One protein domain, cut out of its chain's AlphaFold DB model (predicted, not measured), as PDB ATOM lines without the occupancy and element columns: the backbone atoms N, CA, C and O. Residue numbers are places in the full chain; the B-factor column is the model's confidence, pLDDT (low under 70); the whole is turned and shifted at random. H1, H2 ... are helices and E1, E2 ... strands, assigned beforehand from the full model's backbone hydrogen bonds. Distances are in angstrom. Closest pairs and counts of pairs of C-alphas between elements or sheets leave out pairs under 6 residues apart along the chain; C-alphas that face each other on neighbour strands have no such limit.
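Overview. This is residues 64 to 171 of the 189 residues of an uncharacterized protein of Elusimicrobia bacterium (UniProt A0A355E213). One helix, H2, forms the core, and the other parts wrap round it: H5 crosses it, H3 and H4 pack on it, each about perpendicular to it, and two small strand hairpins, E1 with E2 and E3 with E4, pack on it through E2 and E4. The short H1 packs on residues 165 to 169 of H5. The printed part has 108 residues, with five named helices and four named strands in the order H1 E1 E2 H2 H3 H4 E3 E4 H5. Both two-stranded sheets are antiparallel, and the class is mixed, helices and strands. The whole is compact, with a radius of gyration of the C-alphas of 12.4 A and spans of 37 by 30 by 26 A.

Arrangement. Start at H1, residues 65 to 68, which touches H5, residues 155 to 171; their closest C-alphas, Ile 68 and Ala 169, are 5.6 A apart. Next comes the hairpin of E1, residues 69 to 72, and E2, residues 75 to 78, antiparallel at 149 degrees; look for N 70 and O 77, 2.8 A apart. The hub is H2, residues 87 to 102; its closest C-alphas with E2 are those of Leu 95 and Leu 76, 6.9 A apart. H3, residues 110 to 119, touches H2, closest at the C-alphas of Leu 117 and Ser 92, 7.2 A, about perpendicular at 72 degrees, but only just. H4, residues 127 to 136, touches residues 88 to 92 of H2 alone, about perpendicular at 89 degrees, with the C-alphas of Ile 130 and Gln 89 closest at 5.8 A. The hairpin of E3, residues 140 to 143, and E4, residues 150 to 153, is antiparallel, with N 141 and O 152 at 2.8 A; the closest C-alphas of E4 and H2, Leu 153 and Leu 96, are 6.8 A apart. H5 touches residues 90 to 97 of H2 alone, about perpendicular at 80 degrees, closest at the C-alphas of Ala 161 and Ile 94, 4.8 A. H3 and H5 are apart. In H2, H3 and H5 every O i to N i+4 pair is within hydrogen-bond range; in H4 it is 4 of 6, and H1 is too short for such a pair.

Along the chain. Find C-alpha 65 at (73.935, 22.404, 48.084), where H1 begins; it is 5.2 A long. E1 measures 9.4 A and E2 10.3 A. From C-alpha 87 at (87.514, 14.978, 40.334), H2 runs 21.4 A. H3 spans 14.2 A and H4 14.5 A, E3 10.0 A and E4 10.5 A. H5 runs 24.7 A to C-alpha 171 at (84.414, 17.089, 54.132).

Size, cuts and confidence. The two C-alphas farthest apart, Ser 145 and Ala 170, are 37.9 A apart. The printed part has no cut and no long link. Its mean pLDDT is 84.8, and residues 73 to 74 are under 70.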
ATOM      1  N   PRO A  64      73.324  19.142  50.916       78.12
ATOM      2  CA  PRO A  64      73.284  20.528  51.357       78.12
ATOM      3  C   PRO A  64      74.014  21.398  50.328       78.12
ATOM      4  O   PRO A  64      75.180  21.754  50.485       78.12
ATOM      5  N   TRP A  65      73.335  21.717  49.224       81.44
ATOM      6  CA  TRP A  65      73.935  22.404  48.084       81.44
ATOM      7  C   TRP A  65      74.590  23.725  48.484       81.44
ATOM      8  O   TRP A  65      75.670  24.026  47.998       81.44
ATOM      9  N   GLU A  66      73.996  24.470  49.417       79.69
ATOM     10  CA  GLU A  66      74.522  25.744  49.931       79.69
ATOM     11  C   GLU A  66      75.860  25.600  50.670       79.69
ATOM     12  O   GLU A  66      76.656  26.540  50.729       79.69
ATOM     13  N   THR A  67      76.117  24.412  51.219       78.88
ATOM     14  CA  THR A  67      77.373  24.061  51.888       78.88
ATOM     15  C   THR A  67      78.475  23.726  50.888       78.88
ATOM     16  O   THR A  67      79.642  24.018  51.125       78.88
ATOM     17  N   ILE A  68      78.118  23.113  49.761       84.31
ATOM     18  CA  ILE A  68      79.078  22.619  48.765       84.31
ATOM     19  C   ILE A  68      79.354  23.678  47.691       84.31
ATOM     20  O   ILE A  68      80.455  23.761  47.139       84.31
ATOM     21  N   LEU A  69      78.345  24.493  47.386       86.25
ATOM     22  CA  LEU A  69      78.315  25.417  46.266       86.25
ATOM     23  C   LEU A  69      78.012  26.841  46.724       86.25
ATOM     24  O   LEU A  69      77.398  27.095  47.757       86.25
ATOM     25  N   GLU A  70      78.430  27.780  45.892       83.12
ATOM     26  CA  GLU A  70      78.069  29.182  45.967       83.12
ATOM     27  C   GLU A  70      77.418  29.577  44.636       83.12
ATOM     28  O   GLU A  70      77.980  29.370  43.554       83.12
ATOM     29  N   ALA A  71      76.197  30.109  44.706       77.31
ATOM     30  CA  ALA A  71      75.503  30.653  43.548       77.31
ATOM     31  C   ALA A  71      75.827  32.149  43.440       77.31
ATOM     32  O   ALA A  71      75.264  32.966  44.166       77.31
ATOM     33  N   ARG A  72      76.740  32.525  42.538       70.06
ATOM     34  CA  ARG A  72      77.179  33.919  42.361       70.06
ATOM     35  C   ARG A  72      76.952  34.384  40.926       70.06
ATOM     36  O   ARG A  72      77.439  33.776  39.975       70.06
ATOM     37  N   GLY A  73      76.199  35.476  40.758       61.72
ATOM     38  CA  GLY A  73      75.998  36.139  39.459       61.72
ATOM     39  C   GLY A  73      75.360  35.253  38.378       61.72
ATOM     40  O   GLY A  73      75.773  35.306  37.219       61.72
ATOM     41  N   GLY A  74      74.410  34.389  38.755       66.31
ATOM     42  CA  GLY A  74      73.759  33.450  37.831       66.31
ATOM     43  C   GLY A  74      74.638  32.265  37.406       66.31
ATOM     44  O   GLY A  74      74.337  31.591  36.420       66.31
ATOM     45  N   GLY A  75      75.745  32.018  38.114       77.19
ATOM     46  CA  GLY A  75      76.593  30.844  37.938       77.19
ATOM     47  C   GLY A  75      76.729  30.016  39.210       77.19
ATOM     48  O   GLY A  75      76.423  30.488  40.302       77.19
ATOM     49  N   LEU A  76      77.193  28.779  39.044       86.12
ATOM     50  CA  LEU A  76      77.520  27.869  40.136       86.12
ATOM     51  C   LEU A  76      79.035  27.771  40.298       86.12
ATOM     52  O   LEU A  76      79.767  27.680  39.308       86.12
ATOM     53  N   GLN A  77      79.483  27.765  41.546       88.44
ATOM     54  CA  GLN A  77      80.877  27.586  41.919       88.44
ATOM     55  C   GLN A  77      80.971  26.589  43.072       88.44
ATOM     56  O   GLN A  77      80.264  26.730  44.062       88.44
ATOM     57  N   LEU A  78      81.852  25.593  42.966       88.19
ATOM     58  CA  LEU A  78      82.206  24.730  44.095       88.19
ATOM     59  C   LEU A  78      83.089  25.504  45.071       88.19
ATOM     60  O   LEU A  78      84.073  26.124  44.662       88.19
ATOM     61  N   ARG A  79      82.756  25.437  46.364       84.75
ATOM     62  CA  ARG A  79      83.533  26.088  47.431       84.75
ATOM     63  C   ARG A  79      84.891  25.426  47.658       84.75
ATOM     64  O   ARG A  79      85.839  26.083  48.072       84.75
ATOM     65  N   ALA A  80      84.987  24.130  47.376       84.00
ATOM     66  CA  ALA A  80      86.214  23.356  47.474       84.00
ATOM     67  C   ALA A  80      86.328  22.379  46.300       84.00
ATOM     68  O   ALA A  80      85.325  21.883  45.784       84.00
ATOM     69  N   LYS A  81      87.567  22.094  45.888       86.31
ATOM     70  CA  LYS A  81      87.846  21.094  44.855       86.31
ATOM     71  C   LYS A  81      87.597  19.690  45.395       86.31
ATOM     72  O   LYS A  81      88.032  19.362  46.500       86.31
ATOM     73  N   LEU A  82      86.958  18.867  44.574       85.88
ATOM     74  CA  LEU A  82      86.873  17.428  44.775       85.88
ATOM     75  C   LEU A  82      88.259  16.785  44.667       85.88
ATOM     76  O   LEU A  82      89.150  17.291  43.978       85.88
ATOM     77  N   ARG A  83      88.413  15.649  45.346       79.00
ATOM     78  CA  ARG A  83      89.619  14.814  45.334       79.00
ATOM     79  C   ARG A  83      89.376  13.556  44.501       79.00
ATOM     80  O   ARG A  83      88.238  13.123  44.361       79.00
ATOM     81  N   GLY A  84      90.456  12.961  44.004       80.38
ATOM     82  CA  GLY A  84      90.433  11.702  43.259       80.38
ATOM     83  C   GLY A  84      90.690  11.869  41.764       80.38
ATOM     84  O   GLY A  84      90.652  12.974  41.219       80.38
ATOM     85  N   ASP A  85      90.935  10.743  41.101       79.56
ATOM     86  CA  ASP A  85      91.365  10.697  39.698       79.56
ATOM     87  C   ASP A  85      90.292  11.198  38.719       79.56
ATOM     88  O   ASP A  85      90.599  11.607  37.601       79.56
ATOM     89  N   GLN A  86      89.021  11.209  39.143       85.56
ATOM     90  CA  GLN A  86      87.877  11.684  38.358       85.56
ATOM     91  C   GLN A  86      87.271  12.990  38.893       85.56
ATOM     92  O   GLN A  86      86.147  13.335  38.532       85.56
ATOM     93  N   ALA A  87      88.020  13.767  39.684       87.25
ATOM     94  CA  ALA A  87      87.514  14.978  40.334       87.25
ATOM     95  C   ALA A  87      86.841  15.981  39.374       87.25
ATOM     96  O   ALA A  87      85.873  16.636  39.751       87.25
ATOM     97  N   GLU A  88      87.319  16.106  38.132       90.62
ATOM     98  CA  GLU A  88      86.710  16.977  37.113       90.62
ATOM     99  C   GLU A  88      85.355  16.452  36.611       90.62
ATOM    100  O   GLU A  88      84.424  17.222  36.353       90.62
ATOM    101  N   GLN A  89      85.242  15.132  36.471       91.31
ATOM    102  CA  GLN A  89      84.030  14.450  36.018       91.31
ATOM    103  C   GLN A  89      82.970  14.507  37.117       91.31
ATOM    104  O   GLN A  89      81.844  14.931  36.871       91.31
ATOM    105  N   ASP A  90      83.362  14.203  38.351       90.88
ATOM    106  CA  ASP A  90      82.472  14.249  39.509       90.88
ATOM    107  C   ASP A  90      82.017  15.684  39.809       90.88
ATOM    108  O   ASP A  90      80.833  15.923  40.052       90.88
ATOM    109  N   ALA A  91      82.908  16.673  39.665       91.56
ATOM    110  CA  ALA A  91      82.534  18.085  39.734       91.56
ATOM    111  C   ALA A  91      81.497  18.454  38.667       91.56
ATOM    112  O   ALA A  91      80.549  19.188  38.950       91.56
ATOM    113  N   SER A  92      81.638  17.926  37.447       91.94
ATOM    114  CA  SER A  92      80.670  18.155  36.370       91.94
ATOM    115  C   SER A  92      79.293  17.590  36.728       91.94
ATOM    116  O   SER A  92      78.287  18.270  36.531       91.94
ATOM    117  N   LEU A  93      79.242  16.388  37.306       91.38
ATOM    118  CA  LEU A  93      77.998  15.755  37.752       91.38
ATOM    119  C   LEU A  93      77.321  16.551  38.875       91.38
ATOM    120  O   LEU A  93      76.125  16.834  38.793       91.38
ATOM    121  N   ILE A  94      78.085  16.981  39.883       91.94
ATOM    122  CA  ILE A  94      77.578  17.812  40.986       91.94
ATOM    123  C   ILE A  94      77.012  19.133  40.459       91.94
ATOM    124  O   ILE A  94      75.908  19.526  40.833       91.94
ATOM    125  N   LEU A  95      77.733  19.807  39.560       91.44
ATOM    126  CA  LEU A  95      77.292  21.078  38.984       91.44
ATOM    127  C   LEU A  95      76.016  20.922  38.147       91.44
ATOM    128  O   LEU A  95      75.147  21.791  38.200       91.44
ATOM    129  N   LEU A  96      75.868  19.823  37.403       90.56
ATOM    130  CA  LEU A  96      74.639  19.523  36.663       90.56
ATOM    131  C   LEU A  96      73.454  19.257  37.603       90.56
ATOM    132  O   LEU A  96      72.360  19.781  37.377       90.56
ATOM    133  N   ALA A  97      73.670  18.491  38.675       88.50
ATOM    134  CA  ALA A  97      72.636  18.204  39.667       88.50
ATOM    135  C   ALA A  97      72.180  19.487  40.375       88.50
ATOM    136  O   ALA A  97      70.982  19.758  40.482       88.50
ATOM    137  N   ALA A  98      73.135  20.327  40.769       87.81
ATOM    138  CA  ALA A  98      72.856  21.606  41.393       87.81
ATOM    139  C   ALA A  98      72.213  22.618  40.438       87.81
ATOM    140  O   ALA A  98      71.357  23.387  40.863       87.81
ATOM    141  N   ALA A  99      72.552  22.613  39.146       86.81
ATOM    142  CA  ALA A  99      71.885  23.465  38.158       86.81
ATOM    143  C   ALA A  99      70.393  23.135  38.039       86.81
ATOM    144  O   ALA A  99      69.561  24.042  37.961       86.81
ATOM    145  N   LYS A 100      70.040  21.846  38.098       85.12
ATOM    146  CA  LYS A 100      68.641  21.420  38.144       85.12
ATOM    147  C   LYS A 100      67.967  21.825  39.458       85.12
ATOM    148  O   LYS A 100      66.844  22.315  39.415       85.12
ATOM    149  N   ALA A 101      68.641  21.647  40.595       82.56
ATOM    150  CA  ALA A 101      68.067  21.905  41.916       82.56
ATOM    151  C   ALA A 101      67.927  23.404  42.248       82.56
ATOM    152  O   ALA A 101      66.853  23.851  42.636       82.56
ATOM    153  N   LEU A 102      68.996  24.185  42.075       80.69
ATOM    154  CA  LEU A 102      69.073  25.589  42.490       80.69
ATOM    155  C   LEU A 102      68.615  26.558  41.399       80.69
ATOM    156  O   LEU A 102      67.925  27.533  41.678       80.69
ATOM    157  N   LEU A 103      69.002  26.302  40.146       80.12
ATOM    158  CA  LEU A 103      68.736  27.213  39.027       80.12
ATOM    159  C   LEU A 103      67.513  26.806  38.196       80.12
ATOM    160  O   LEU A 103      67.180  27.498  37.234       80.12
ATOM    161  N   LYS A 104      66.864  25.676  38.524       81.56
ATOM    162  CA  LYS A 104      65.778  25.059  37.736       81.56
ATOM    163  C   LYS A 104      66.146  24.878  36.255       81.56
ATOM    164  O   LYS A 104      65.285  24.837  35.379       81.56
ATOM    165  N   LEU A 105      67.444  24.756  35.964       79.69
ATOM    166  CA  LEU A 105      67.978  24.639  34.615       79.69
ATOM    167  C   LEU A 105      68.295  23.171  34.328       79.69
ATOM    168  O   LEU A 105      69.368  22.680  34.665       79.69
ATOM    169  N   ALA A 106      67.364  22.470  33.681       73.19
ATOM    170  CA  ALA A 106      67.507  21.036  33.419       73.19
ATOM    171  C   ALA A 106      68.584  20.695  32.372       73.19
ATOM    172  O   ALA A 106      69.155  19.610  32.410       73.19
ATOM    173  N   LYS A 107      68.848  21.606  31.422       85.88
ATOM    174  CA  LYS A 107      69.694  21.351  30.242       85.88
ATOM    175  C   LYS A 107      70.719  22.466  30.006       85.88
ATOM    176  O   LYS A 107      70.571  23.224  29.035       85.88
ATOM    177  N   PRO A 108      71.725  22.620  30.886       86.62
ATOM    178  CA  PRO A 108      72.809  23.572  30.685       86.62
ATOM    179  C   PRO A 108      73.640  23.251  29.441       86.62
ATOM    180  O   PRO A 108      73.826  22.101  29.037       86.62
ATOM    181  N   THR A 109      74.151  24.310  28.825       89.12
ATOM    182  CA  THR A 109      75.047  24.238  27.666       89.12
ATOM    183  C   THR A 109      76.483  23.914  28.079       89.12
ATOM    184  O   THR A 109      76.907  24.209  29.200       89.12
ATOM    185  N   ALA A 110      77.280  23.406  27.134       86.38
ATOM    186  CA  ALA A 110      78.722  23.203  27.323       86.38
ATOM    187  C   ALA A 110      79.449  24.463  27.826       86.38
ATOM    188  O   ALA A 110      80.326  24.384  28.685       86.38
ATOM    189  N   ALA A 111      79.066  25.635  27.311       87.44
ATOM    190  CA  ALA A 111      79.669  26.910  27.683       87.44
ATOM    191  C   ALA A 111      79.376  27.286  29.143       87.44
ATOM    192  O   ALA A 111      80.270  27.770  29.839       87.44
ATOM    193  N   GLN A 112      78.149  27.041  29.612       89.06
ATOM    194  CA  GLN A 112      77.764  27.291  31.002       89.06
ATOM    195  C   GLN A 112      78.520  26.363  31.952       89.06
ATOM    196  O   GLN A 112      79.142  26.843  32.895       89.06
ATOM    197  N   LEU A 113      78.551  25.063  31.652       89.38
ATOM    198  CA  LEU A 113      79.271  24.094  32.474       89.38
ATOM    199  C   LEU A 113      80.777  24.391  32.517       89.38
ATOM    200  O   LEU A 113      81.384  24.383  33.586       89.38
ATOM    201  N   ALA A 114      81.371  24.768  31.382       89.69
ATOM    202  CA  ALA A 114      82.765  25.197  31.329       89.69
ATOM    203  C   ALA A 114      83.018  26.469  32.160       89.69
ATOM    204  O   ALA A 114      84.045  26.593  32.823       89.69
ATOM    205  N   LYS A 115      82.086  27.428  32.160       90.25
ATOM    206  CA  LYS A 115      82.194  28.618  33.012       90.25
ATOM    207  C   LYS A 115      82.189  28.230  34.494       90.25
ATOM    208  O   LYS A 115      83.042  28.708  35.238       90.25
ATOM    209  N   TRP A 116      81.280  27.354  34.914       91.31
ATOM    210  CA  TRP A 116      81.154  26.924  36.311       91.31
ATOM    211  C   TRP A 116      82.368  26.134  36.801       91.31
ATOM    212  O   TRP A 116      82.898  26.426  37.870       91.31
ATOM    213  N   LEU A 117      82.886  25.212  35.989       90.62
ATOM    214  CA  LEU A 117      84.095  24.449  36.310       90.62
ATOM    215  C   LEU A 117      85.336  25.352  36.444       90.62
ATOM    216  O   LEU A 117      86.088  25.206  37.406       90.62
ATOM    217  N   ARG A 118      85.518  26.343  35.555       90.19
ATOM    218  CA  ARG A 118      86.615  27.330  35.683       90.19
ATOM    219  C   ARG A 118      86.481  28.179  36.936       90.19
ATOM    220  O   ARG A 118      87.463  28.398  37.633       90.19
ATOM    221  N   THR A 119      85.264  28.635  37.224       88.62
ATOM    222  CA  THR A 119      84.980  29.443  38.421       88.62
ATOM    223  C   THR A 119      85.233  28.630  39.695       88.62
ATOM    224  O   THR A 119      85.741  29.152  40.677       88.62
ATOM    225  N   SER A 120      84.984  27.321  39.641       87.44
ATOM    226  CA  SER A 120      85.305  26.345  40.692       87.44
ATOM    227  C   SER A 120      86.806  26.012  40.801       87.44
ATOM    228  O   SER A 120      87.205  25.185  41.617       87.44
ATOM    229  N   GLY A 121      87.655  26.631  39.973       87.00
ATOM    230  CA  GLY A 121      89.111  26.500  40.019       87.00
ATOM    231  C   GLY A 121      89.689  25.298  39.266       87.00
ATOM    232  O   GLY A 121      90.877  25.009  39.435       87.00
ATOM    233  N   TYR A 122      88.901  24.582  38.458       87.56
ATOM    234  CA  TYR A 122      89.404  23.464  37.655       87.56
ATOM    235  C   TYR A 122      90.091  23.963  36.370       87.56
ATOM    236  O   TYR A 122      89.507  24.789  35.655       87.56
ATOM    237  N   PRO A 123      91.304  23.470  36.044       81.44
ATOM    238  CA  PRO A 123      92.052  23.858  34.849       81.44
ATOM    239  C   PRO A 123      91.489  23.158  33.606       81.44
ATOM    240  O   PRO A 123      92.117  22.296  32.996       81.44
ATOM    241  N   ILE A 124      90.269  23.516  33.223       83.75
ATOM    242  CA  ILE A 124      89.586  22.846  32.122       83.75
ATOM    243  C   ILE A 124      90.058  23.369  30.761       83.75
ATOM    244  O   ILE A 124      89.983  24.561  30.456       83.75
ATOM    245  N   GLY A 125      90.491  22.447  29.903       80.88
ATOM    246  CA  GLY A 125      90.675  22.707  28.477       80.88
ATOM    247  C   GLY A 125      89.336  22.631  27.739       80.88
ATOM    248  O   GLY A 125      88.566  23.590  27.679       80.88
ATOM    249  N   ARG A 126      89.032  21.456  27.173       82.94
ATOM    250  CA  ARG A 126      87.762  21.192  26.479       82.94
ATOM    251  C   ARG A 126      86.809  20.412  27.377       82.94
ATOM    252  O   ARG A 126      87.073  19.250  27.664       82.94
ATOM    253  N   VAL A 127      85.674  21.023  27.730       87.19
ATOM    254  CA  VAL A 127      84.629  20.397  28.563       87.19
ATOM    255  C   VAL A 127      84.130  19.073  27.976       87.19
ATOM    256  O   VAL A 127      83.880  18.137  28.726       87.19
ATOM    257  N   ASP A 128      84.071  18.958  26.643       86.25
ATOM    258  CA  ASP A 128      83.680  17.713  25.977       86.25
ATOM    259  C   ASP A 128      84.563  16.528  26.396       86.25
ATOM    260  O   ASP A 128      84.048  15.433  26.552       86.25
ATOM    261  N   ARG A 129      85.873  16.736  26.608       87.62
ATOM    262  CA  ARG A 129      86.800  15.652  26.986       87.62
ATOM    263  C   ARG A 129      86.538  15.139  28.397       87.62
ATOM    264  O   ARG A 129      86.652  13.945  28.632       87.62
ATOM    265  N   ILE A 130      86.175  16.039  29.306       88.75
ATOM    266  CA  ILE A 130      85.838  15.698  30.692       88.75
ATOM    267  C   ILE A 130      84.524  14.912  30.702       88.75
ATOM    268  O   ILE A 130      84.431  13.842  31.292       88.75
ATOM    269  N   ILE A 131      83.520  15.412  29.981       89.06
ATOM    270  CA  ILE A 131      82.181  14.818  29.944       89.06
ATOM    271  C   ILE A 131      82.146  13.508  29.149       89.06
ATOM    272  O   ILE A 131      81.283  12.677  29.412       89.06
ATOM    273  N   GLN A 132      83.072  13.288  28.213       89.75
ATOM    274  CA  GLN A 132      83.103  12.086  27.377       89.75
ATOM    275  C   GLN A 132      83.083  10.796  28.207       89.75
ATOM    276  O   GLN A 132      82.272   9.918  27.930       89.75
ATOM    277  N   GLY A 133      83.881  10.721  29.279       87.88
ATOM    278  CA  GLY A 133      83.875   9.557  30.173       87.88
ATOM    279  C   GLY A 133      82.524   9.343  30.867       87.88
ATOM    280  O   GLY A 133      82.073   8.211  31.020       87.88
ATOM    281  N   CYS A 134      81.831  10.423  31.232       89.88
ATOM    282  CA  CYS A 134      80.482  10.353  31.798       89.88
ATOM    283  C   CYS A 134      79.419   9.959  30.761       89.88
ATOM    284  O   CYS A 134      78.445   9.301  31.117       89.88
ATOM    285  N   LEU A 135      79.581  10.351  29.493       88.75
ATOM    286  CA  LEU A 135      78.688   9.939  28.402       88.75
ATOM    287  C   LEU A 135      78.829   8.442  28.121       88.75
ATOM    288  O   LEU A 135      77.826   7.747  28.008       88.75
ATOM    289  N   GLU A 136      80.064   7.944  28.054       90.44
ATOM    290  CA  GLU A 136      80.363   6.529  27.803       90.44
ATOM    291  C   GLU A 136      79.842   5.622  28.921       90.44
ATOM    292  O   GLU A 136      79.330   4.540  28.650       90.44
ATOM    293  N   ARG A 137      79.890   6.091  30.172       87.88
ATOM    294  CA  ARG A 137      79.306   5.388  31.326       87.88
ATOM    295  C   ARG A 137      77.794   5.579  31.472       87.88
ATOM    296  O   ARG A 137      77.203   5.044  32.404       87.88
ATOM    297  N   GLY A 138      77.166   6.361  30.595       87.75
ATOM    298  CA  GLY A 138      75.733   6.638  30.655       87.75
ATOM    299  C   GLY A 138      75.305   7.463  31.873       87.75
ATOM    300  O   GLY A 138      74.142   7.407  32.256       87.75
ATOM    301  N   GLU A 139      76.211   8.223  32.493       88.06
ATOM    302  CA  GLU A 139      75.937   9.131  33.622       88.06
ATOM    303  C   GLU A 139      75.345  10.468  33.133       88.06
ATOM    304  O   GLU A 139      74.547  11.111  33.816       88.06
ATOM    305  N   ILE A 140      75.723  10.892  31.926       90.62
ATOM    306  CA  ILE A 140      75.228  12.112  31.283       90.62
ATOM    307  C   ILE A 140      74.537  11.740  29.972       90.62
ATOM    308  O   ILE A 140      74.983  10.868  29.233       90.62
ATOM    309  N   LEU A 141      73.457  12.447  29.664       88.62
ATOM    310  CA  LEU A 141      72.783  12.447  28.377       88.62
ATOM    311  C   LEU A 141      73.119  13.749  27.647       88.62
ATOM    312  O   LEU A 141      73.002  14.842  28.205       88.62
ATOM    313  N   ALA A 142      73.536  13.645  26.388       89.19
ATOM    314  CA  ALA A 142      73.767  14.798  25.526       89.19
ATOM    315  C   ALA A 142      72.610  14.967  24.535       89.19
ATOM    316  O   ALA A 142      72.171  14.012  23.901       89.19
ATOM    317  N   SER A 143      72.153  16.204  24.356       86.25
ATOM    318  CA  SER A 143      71.159  16.578  23.347       86.25
ATOM    319  C   SER A 143      71.650  17.766  22.518       86.25
ATOM    320  O   SER A 143      72.372  18.629  23.014       86.25
ATOM    321  N   GLY A 144      71.271  17.820  21.240       82.56
ATOM    322  CA  GLY A 144      71.693  18.874  20.309       82.56
ATOM    323  C   GLY A 144      72.999  18.573  19.563       82.56
ATOM    324  O   GLY A 144      73.630  17.532  19.741       82.56
ATOM    325  N   SER A 145      73.409  19.492  18.684       76.62
ATOM    326  CA  SER A 145      74.548  19.299  17.778       76.62
ATOM    327  C   SER A 145      75.647  20.346  17.986       76.62
ATOM    328  O   SER A 145      75.385  21.519  18.256       76.62
ATOM    329  N   ARG A 146      76.909  19.912  17.852       75.44
ATOM    330  CA  ARG A 146      78.128  20.744  17.922       75.44
ATOM    331  C   ARG A 146      78.098  21.776  19.066       75.44
ATOM    332  O   ARG A 146      78.262  21.408  20.222       75.44
ATOM    333  N   ARG A 147      77.900  23.061  18.740       70.81
ATOM    334  CA  ARG A 147      77.947  24.201  19.676       70.81
ATOM    335  C   ARG A 147      76.667  24.376  20.498       70.81
ATOM    336  O   ARG A 147      76.702  25.057  21.515       70.81
ATOM    337  N   ALA A 148      75.566  23.754  20.082       78.31
ATOM    338  CA  ALA A 148      74.281  23.790  20.776       78.31
ATOM    339  C   ALA A 148      74.059  22.558  21.672       78.31
ATOM    340  O   ALA A 148      72.926  22.285  22.066       78.31
ATOM    341  N   ARG A 149      75.123  21.799  21.976       83.69
ATOM    342  CA  ARG A 149      75.049  20.640  22.869       83.69
ATOM    343  C   ARG A 149      74.644  21.062  24.279       83.69
ATOM    344  O   ARG A 149      75.225  21.980  24.869       83.69
ATOM    345  N   ARG A 150      73.651  20.355  24.802       86.75
ATOM    346  CA  ARG A 150      73.124  20.485  26.154       86.75
ATOM    347  C   ARG A 150      73.262  19.158  26.871       86.75
ATOM    348  O   ARG A 150      73.062  18.108  26.259       86.75
ATOM    349  N   TYR A 151      73.573  19.230  28.152       89.19
ATOM    350  CA  TYR A 151      73.812  18.057  28.976       89.19
ATOM    351  C   TYR A 151      72.737  17.939  30.042       89.19
ATOM    352  O   TYR A 151      72.304  18.941  30.605       89.19
ATOM    353  N   GLU A 152      72.324  16.711  30.301       89.50
ATOM    354  CA  GLU A 152      71.376  16.342  31.342       89.50
ATOM    355  C   GLU A 152      71.922  15.123  32.086       89.50
ATOM    356  O   GLU A 152      72.662  14.325  31.515       89.50
ATOM    357  N   LEU A 153      71.590  14.975  33.364       85.94
ATOM    358  CA  LEU A 153      71.962  13.784  34.123       85.94
ATOM    359  C   LEU A 153      70.982  12.645  33.844       85.94
ATOM    360  O   LEU A 153      69.768  12.845  33.846       85.94
ATOM    361  N   SER A 154      71.514  11.442  33.657       86.62
ATOM    362  CA  SER A 154      70.720  10.213  33.696       86.62
ATOM    363  C   SER A 154      70.416   9.811  35.147       86.62
ATOM    364  O   SER A 154      70.971  10.384  36.086       86.62
ATOM    365  N   GLY A 155      69.574   8.794  35.359       81.94
ATOM    366  CA  GLY A 155      69.332   8.227  36.695       81.94
ATOM    367  C   GLY A 155      70.627   7.830  37.433       81.94
ATOM    368  O   GLY A 155      70.868   8.338  38.530       81.94
ATOM    369  N   PRO A 156      71.510   7.011  36.824       81.19
ATOM    370  CA  PRO A 156      72.822   6.690  37.394       81.19
ATOM    371  C   PRO A 156      73.696   7.924  37.667       81.19
ATOM    372  O   PRO A 156      74.369   7.995  38.696       81.19
ATOM    373  N   GLY A 157      73.653   8.925  36.781       82.12
ATOM    374  CA  GLY A 157      74.368  10.187  36.972       82.12
ATOM    375  C   GLY A 157      73.874  10.985  38.174       82.12
ATOM    376  O   GLY A 157      74.688  11.526  38.919       82.12
ATOM    377  N   PHE A 158      72.558  11.025  38.403       83.25
ATOM    378  CA  PHE A 158      71.972  11.650  39.589       83.25
ATOM    379  C   PHE A 158      72.429  10.966  40.875       83.25
ATOM    380  O   PHE A 158      72.879  11.652  41.789       83.25
ATOM    381  N   ALA A 159      72.365   9.634  40.933       81.88
ATOM    382  CA  ALA A 159      72.789   8.881  42.111       81.88
ATOM    383  C   ALA A 159      74.268   9.143  42.446       81.88
ATOM    384  O   ALA A 159      74.609   9.448  43.591       81.88
ATOM    385  N   LYS A 160      75.142   9.114  41.430       85.00
ATOM    386  CA  LYS A 160      76.570   9.410  41.603       85.00
ATOM    387  C   LYS A 160      76.803  10.855  42.045       85.00
ATOM    388  O   LYS A 160      77.541  11.078  43.001       85.00
ATOM    389  N   ALA A 161      76.140  11.823  41.409       87.81
ATOM    390  CA  ALA A 161      76.249  13.234  41.774       87.81
ATOM    391  C   ALA A 161      75.857  13.478  43.237       87.81
ATOM    392  O   ALA A 161      76.540  14.218  43.937       87.81
ATOM    393  N   PHE A 162      74.778  12.843  43.702       85.12
ATOM    394  CA  PHE A 162      74.299  12.976  45.077       85.12
ATOM    395  C   PHE A 162      75.285  12.373  46.070       85.12
ATOM    396  O   PHE A 162      75.641  13.039  47.038       85.12
ATOM    397  N   ARG A 163      75.788  11.163  45.804       85.38
ATOM    398  CA  ARG A 163      76.813  10.538  46.647       85.38
ATOM    399  C   ARG A 163      78.050  11.430  46.774       85.38
ATOM    400  O   ARG A 163      78.443  11.762  47.889       85.38
ATOM    401  N   CYS A 164      78.599  11.887  45.649       85.88
ATOM    402  CA  CYS A 164      79.768  12.767  45.648       85.88
ATOM    403  C   CYS A 164      79.480  14.109  46.341       85.88
ATOM    404  O   CYS A 164      80.348  14.658  47.014       85.88
ATOM    405  N   ALA A 165      78.260  14.640  46.220       85.75
ATOM    406  CA  ALA A 165      77.852  15.851  46.923       85.75
ATOM    407  C   ALA A 165      77.826  15.648  48.448       85.75
ATOM    408  O   ALA A 165      78.344  16.490  49.178       85.75
ATOM    409  N   PHE A 166      77.287  14.532  48.942       81.69
ATOM    410  CA  PHE A 166      77.299  14.216  50.374       81.69
ATOM    411  C   PHE A 166      78.710  14.025  50.923       81.69
ATOM    412  O   PHE A 166      79.036  14.592  51.965       81.69
ATOM    413  N   GLU A 167      79.553  13.284  50.207       83.69
ATOM    414  CA  GLU A 167      80.964  13.103  50.558       83.69
ATOM    415  C   GLU A 167      81.679  14.458  50.646       83.69
ATOM    416  O   GLU A 167      82.387  14.743  51.615       83.69
ATOM    417  N   GLN A 168      81.424  15.342  49.678       84.00
ATOM    418  CA  GLN A 168      82.001  16.681  49.658       84.00
ATOM    419  C   GLN A 168      81.472  17.566  50.798       84.00
ATOM    420  O   GLN A 168      82.241  18.319  51.394       84.00
ATOM    421  N   ALA A 169      80.183  17.488  51.131       80.94
ATOM    422  CA  ALA A 169      79.600  18.236  52.245       80.94
ATOM    423  C   ALA A 169      80.184  17.808  53.594       80.94
ATOM    424  O   ALA A 169      80.572  18.662  54.391       80.94
ATOM    425  N   ALA A 170      80.287  16.495  53.821       79.06
ATOM    426  CA  ALA A 170      80.876  15.926  55.029       79.06
ATOM    427  C   ALA A 170      82.347  16.334  55.202       79.06
ATOM    428  O   ALA A 170      82.832  16.460  56.323       79.06
ATOM    429  N   PHE A 171      83.053  16.574  54.097       77.75
ATOM    430  CA  PHE A 171      84.414  17.089  54.132       77.75
ATOM    431  C   PHE A 171      84.484  18.578  54.508       77.75
ATOM    432  O   PHE A 171      85.350  18.971  55.287       77.75
TER     433      PHE A 171